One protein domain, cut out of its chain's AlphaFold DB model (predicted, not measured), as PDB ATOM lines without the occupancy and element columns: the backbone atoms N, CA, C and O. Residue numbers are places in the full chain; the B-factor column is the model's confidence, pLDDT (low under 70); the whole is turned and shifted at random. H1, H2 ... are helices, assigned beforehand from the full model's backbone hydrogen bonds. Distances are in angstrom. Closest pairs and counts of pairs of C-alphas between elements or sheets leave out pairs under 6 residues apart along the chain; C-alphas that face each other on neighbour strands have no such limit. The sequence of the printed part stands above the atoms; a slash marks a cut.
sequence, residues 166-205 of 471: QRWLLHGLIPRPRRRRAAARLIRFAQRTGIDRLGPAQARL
ATOM      1  N   GLN A 166      30.435 -36.841  39.678       91.19
ATOM      2  CA  GLN A 166      31.740 -36.171  39.602       91.19
ATOM      3  C   GLN A 166      32.857 -37.178  39.831       91.19
ATOM      4  O   GLN A 166      33.816 -37.209  39.071       91.19
ATOM      5  N   ARG A 167      32.714 -38.049  40.836       92.75
ATOM      6  CA  ARG A 167      33.680 -39.114  41.114       92.75
ATOM      7  C   ARG A 167      33.762 -40.107  39.957       92.75
ATOM      8  O   ARG A 167      34.855 -40.470  39.527       92.75
ATOM      9  N   TRP A 168      32.621 -40.521  39.410       94.00
ATOM     10  CA  TRP A 168      32.583 -41.386  38.232       94.00
ATOM     11  C   TRP A 168      33.272 -40.732  37.028       94.00
ATOM     12  O   TRP A 168      34.063 -41.385  36.349       94.00
ATOM     13  N   LEU A 169      33.051 -39.438  36.798       92.62
ATOM     14  CA  LEU A 169      33.681 -38.695  35.711       92.62
ATOM     15  C   LEU A 169      35.194 -38.531  35.935       92.62
ATOM     16  O   LEU A 169      35.992 -38.951  35.095       92.62
ATOM     17  N   LEU A 170      35.588 -37.960  37.075       93.38
ATOM     18  CA  LEU A 170      36.965 -37.589  37.397       93.38
ATOM     19  C   LEU A 170      37.845 -38.801  37.680       93.38
ATOM     20  O   LEU A 170      38.990 -38.813  37.254       93.38
ATOM     21  N   HIS A 171      37.363 -39.846  38.348       94.31
ATOM     22  CA  HIS A 171      38.169 -41.051  38.581       94.31
ATOM     23  C   HIS A 171      37.899 -42.086  37.501       94.31
ATOM     24  O   HIS A 171      38.818 -42.669  36.926       94.31
ATOM     25  N   GLY A 172      36.624 -42.348  37.229       93.56
ATOM     26  CA  GLY A 172      36.167 -43.484  36.440       93.56
ATOM     27  C   GLY A 172      36.301 -43.317  34.930       93.56
ATOM     28  O   GLY A 172      36.598 -44.318  34.280       93.56
ATOM     29  N   LEU A 173      36.116 -42.118  34.375       93.44
ATOM     30  CA  LEU A 173      36.086 -41.892  32.927       93.44
ATOM     31  C   LEU A 173      37.322 -41.135  32.431       93.44
ATOM     32  O   LEU A 173      38.107 -41.685  31.659       93.44
ATOM     33  N   ILE A 174      37.527 -39.896  32.887       92.88
ATOM     34  CA  ILE A 174      38.514 -38.960  32.325       92.88
ATOM     35  C   ILE A 174      39.951 -39.500  32.356       92.88
ATOM     36  O   ILE A 174      40.628 -39.397  31.336       92.88
ATOM     37  N   PRO A 175      40.458 -40.129  33.428       93.06
ATOM     38  CA  PRO A 175      41.824 -40.648  33.447       93.06
ATOM     39  C   PRO A 175      41.988 -41.959  32.673       93.06
ATOM     40  O   PRO A 175      43.108 -42.336  32.345       93.06
ATOM     41  N   ARG A 176      40.895 -42.666  32.353       92.81
ATOM     42  CA  ARG A 176      40.933 -44.053  31.863       92.81
ATOM     43  C   ARG A 176      40.725 -44.138  30.340       92.81
ATOM     44  O   ARG A 176      39.577 -44.178  29.894       92.81
ATOM     45  N   PRO A 177      41.792 -44.252  29.515       89.88
ATOM     46  CA  PRO A 177      41.692 -44.147  28.053       89.88
ATOM     47  C   PRO A 177      40.766 -45.189  27.418       89.88
ATOM     48  O   PRO A 177      39.977 -44.851  26.541       89.88
ATOM     49  N   ARG A 178      40.784 -46.441  27.901       90.81
ATOM     50  CA  ARG A 178      39.884 -47.502  27.407       90.81
ATOM     51  C   ARG A 178      38.406 -47.154  27.607       90.81
ATOM     52  O   ARG A 178      37.596 -47.396  26.718       90.81
ATOM     53  N   ARG A 179      38.064 -46.549  28.750       93.31
ATOM     54  CA  ARG A 179      36.687 -46.141  29.069       93.31
ATOM     55  C   ARG A 179      36.265 -44.915  28.263       93.31
ATOM     56  O   ARG A 179      35.154 -44.908  27.751       93.31
ATOM     57  N   ARG A 180      37.158 -43.934  28.076       91.38
ATOM     58  CA  ARG A 180      36.896 -42.781  27.196       91.38
ATOM     59  C   ARG A 180      36.610 -43.212  25.761       91.38
ATOM     60  O   ARG A 180      35.594 -42.808  25.213       91.38
ATOM     61  N   ARG A 181      37.436 -44.100  25.196       89.88
ATOM     62  CA  ARG A 181      37.223 -44.666  23.852       89.88
ATOM     63  C   ARG A 181      35.887 -45.398  23.736       89.88
ATOM     64  O   ARG A 181      35.186 -45.235  22.743       89.88
ATOM     65  N   ALA A 182      35.522 -46.198  24.739       92.06
ATOM     66  CA  ALA A 182      34.230 -46.884  24.760       92.06
ATOM     67  C   ALA A 182      33.054 -45.892  24.813       92.06
ATOM     68  O   ALA A 182      32.113 -46.021  24.032       92.06
ATOM     69  N   ALA A 183      33.139 -44.866  25.666       91.50
ATOM     70  CA  ALA A 183      32.127 -43.816  25.758       91.50
ATOM     71  C   ALA A 183      32.003 -43.018  24.450       91.50
ATOM     72  O   ALA A 183      30.896 -42.816  23.965       91.50
ATOM     73  N   ALA A 184      33.124 -42.635  23.831       90.44
ATOM     74  CA  ALA A 184      33.138 -41.933  22.551       90.44
ATOM     75  C   ALA A 184      32.496 -42.768  21.431       90.44
ATOM     76  O   ALA A 184      31.698 -42.248  20.654       90.44
ATOM     77  N   ARG A 185      32.768 -44.081  21.379       90.50
ATOM     78  CA  ARG A 185      32.112 -45.003  20.434       90.50
ATOM     79  C   ARG A 185      30.600 -45.071  20.646       90.50
ATOM     80  O   ARG A 185      29.863 -45.037  19.665       90.50
ATOM     81  N   LEU A 186      30.147 -45.135  21.899       90.50
ATOM     82  CA  LEU A 186      28.720 -45.160  22.229       90.50
ATOM     83  C   LEU A 186      28.028 -43.844  21.849       90.50
ATOM     84  O   LEU A 186      26.981 -43.871  21.209       90.50
ATOM     85  N   ILE A 187      28.636 -42.703  22.180       89.12
ATOM     86  CA  ILE A 187      28.121 -41.376  21.810       89.12
ATOM     87  C   ILE A 187      28.039 -41.249  20.288       89.12
ATOM     88  O   ILE A 187      27.011 -40.842  19.760       89.12
ATOM     89  N   ARG A 188      29.084 -41.663  19.565       87.81
ATOM     90  CA  ARG A 188      29.096 -41.639  18.100       87.81
ATOM     91  C   ARG A 188      28.001 -42.520  17.504       87.81
ATOM     92  O   ARG A 188      27.366 -42.128  16.530       87.81
ATOM     93  N   PHE A 189      27.779 -43.706  18.068       89.69
ATOM     94  CA  PHE A 189      26.684 -44.579  17.650       89.69
ATOM     95  C   PHE A 189      25.326 -43.903  17.867       89.69
ATOM     96  O   PHE A 189      24.511 -43.880  16.946       89.69
ATOM     97  N   ALA A 190      25.114 -43.276  19.027       88.12
ATOM     98  CA  ALA A 190      23.896 -42.521  19.314       88.12
ATOM     99  C   ALA A 190      23.694 -41.342  18.342       88.12
ATOM    100  O   ALA A 190      22.605 -41.201  17.797       88.12
ATOM    101  N   GLN A 191      24.746 -40.565  18.053       88.50
ATOM    102  CA  GLN A 191      24.719 -39.441  17.101       88.50
ATOM    103  C   GLN A 191      24.420 -39.890  15.662       88.50
ATOM    104  O   GLN A 191      23.665 -39.236  14.945       88.50
ATOM    105  N   ARG A 192      24.986 -41.024  15.226       87.19
ATOM    106  CA  ARG A 192      24.749 -41.580  13.879       87.19
ATOM    107  C   ARG A 192      23.346 -42.149  13.708       87.19
ATOM    108  O   ARG A 192      22.786 -42.061  12.622       87.19
ATOM    109  N   THR A 193      22.800 -42.747  14.761       88.50
ATOM    110  CA  THR A 193      21.452 -43.333  14.758       88.50
ATOM    111  C   THR A 193      20.360 -42.306  15.072       88.50
ATOM    112  O   THR A 193      19.182 -42.614  14.930       88.50
ATOM    113  N   GLY A 194      20.727 -41.088  15.490       84.19
ATOM    114  CA  GLY A 194      19.789 -40.043  15.903       84.19
ATOM    115  C   GLY A 194      19.154 -40.283  17.277       84.19
ATOM    116  O   GLY A 194      18.256 -39.537  17.666       84.19
ATOM    117  N   ILE A 195      19.604 -41.295  18.028       84.19
ATOM    118  CA  ILE A 195      19.110 -41.600  19.383       84.19
ATOM    119  C   ILE A 195      19.417 -40.443  20.341       84.19
ATOM    120  O   ILE A 195      18.622 -40.129  21.227       84.19
ATOM    121  N   ASP A 196      20.535 -39.752  20.131       79.31
ATOM    122  CA  ASP A 196      20.906 -38.536  20.861       79.31
ATOM    123  C   ASP A 196      19.864 -37.410  20.719       79.31
ATOM    124  O   ASP A 196      19.704 -36.585  21.621       79.31
ATOM    125  N   ARG A 197      19.101 -37.395  19.618       77.75
ATOM    126  CA  ARG A 197      18.017 -36.431  19.384       77.75
ATOM    127  C   ARG A 197      16.739 -36.781  20.140       77.75
ATOM    128  O   ARG A 197      15.952 -35.873  20.393       77.75
ATOM    129  N   LEU A 198      16.546 -38.047  20.503       75.31
ATOM    130  CA  LEU A 198      15.403 -38.519  21.294       75.31
ATOM    131  C   LEU A 198      15.637 -38.359  22.806       75.31
ATOM    132  O   LEU A 198      14.689 -38.392  23.586       75.31
ATOM    133  N   GLY A 199      16.896 -38.183  23.214       66.12
ATOM    134  CA  GLY A 199      17.284 -37.933  24.596       66.12
ATOM    135  C   GLY A 199      16.994 -36.502  25.075       66.12
ATOM    136  O   GLY A 199      16.660 -35.613  24.284       66.12
ATOM    137  N   PRO A 200      17.151 -36.250  26.385       61.56
ATOM    138  CA  PRO A 200      16.962 -34.923  26.957       61.56
ATOM    139  C   PRO A 200      18.034 -33.958  26.418       61.56
ATOM    140  O   PRO A 200      19.088 -34.395  25.958       61.56
ATOM    141  N   ALA A 201      17.791 -32.643  26.460       62.78
ATOM    142  CA  ALA A 201      18.655 -31.634  25.825       62.78
ATOM    143  C   ALA A 201      20.147 -31.752  26.207       62.78
ATOM    144  O   ALA A 201      21.024 -31.416  25.414       62.78
ATOM    145  N   GLN A 202      20.442 -32.303  27.387       61.44
ATOM    146  CA  GLN A 202      21.790 -32.577  27.877       61.44
ATOM    147  C   GLN A 202      22.549 -33.619  27.037       61.44
ATOM    148  O   GLN A 202      23.770 -33.547  26.941       61.44
ATOM    149  N   ALA A 203      21.852 -34.556  26.384       55.66
ATOM    150  CA  ALA A 203      22.451 -35.520  25.457       55.66
ATOM    151  C   ALA A 203      23.037 -34.840  24.206       55.66
ATOM    152  O   ALA A 203      23.957 -35.371  23.588       55.66
ATOM    153  N   ARG A 204      22.558 -33.632  23.881       62.78
ATOM    154  CA  ARG A 204      23.028 -32.802  22.761       62.78
ATOM    155  C   ARG A 204      24.156 -31.838  23.153       62.78
ATOM    156  O   ARG A 204      24.612 -31.074  22.311       62.78
ATOM    157  N   LEU A 205      24.611 -31.858  24.413       64.38
ATOM    158  CA  LEU A 205      25.739 -31.036  24.880       64.38
ATOM    159  C   LEU A 205      27.096 -31.560  24.392       64.38
ATOM    160  O   LEU A 205      28.081 -30.828  24.432       64.38
TER     161      LEU A 205
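Overview. This is residues 166 to 205 of the 471 residues of the protein "Glycolate oxidase iron-sulfur subunit" of Acidobacteria bacterium (UniProt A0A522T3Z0). A flat, open U: the long helix H2 is its base, H1 makes one arm, and the short helices H3 and H4 make the other. The space between the arms is empty. The printed part has 40 residues with four named helices, H1 to H4 in chain order, and no named strand, an all-helix class. It is loose, with a radius of gyration of the C-alphas of 11.5 A and spans of 29 by 19 by 10 A.

Along the chain. H1, residues 166 to 173, begins at C-alpha 166 (31.740, -36.171, 39.602) and is 9.8 A long. H2, residues 177 to 193, is 24.2 A long. H3 is residues 195 to 198; H4, residues 201 to 205, ends at C-alpha 205 (25.739, -31.036, 24.880).

Arrangement. H1 and H2 only just touch, with 3 pairs of C-alphas within 8 A, only at the corner, through residues 179 to 180 of H2; the closest C-alphas, of Leu 173 and Arg 179, are 5.8 A apart. Their lines are about perpendicular, at 83 degrees. H2, with residues 187 to 191 alone, and H3 only just touch, with 3 such pairs, only at the corner; the closest C-alphas, of Ala 190 and Asp 196, are 5.2 A apart. H3 and H4 touch only at the corner; the closest C-alphas, of Asp 196 and Ala 203, are 5.7 A apart. H1 is apart from H3 and H4, and H2 from H4. Every O i to N i+4 pair is within hydrogen-bond range in H1 and H2; H4 has 0 of 1, but 2 of 2 O i to N i+3 pairs, and H3 is too short for an O i to N i+4 pair.

Size, cuts and confidence. The farthest C-alphas, of Arg 167 and Thr 193, are 29.4 A apart. The printed part has no cut, and its three links are tight. Residues 199 to 205 have pLDDT under 70.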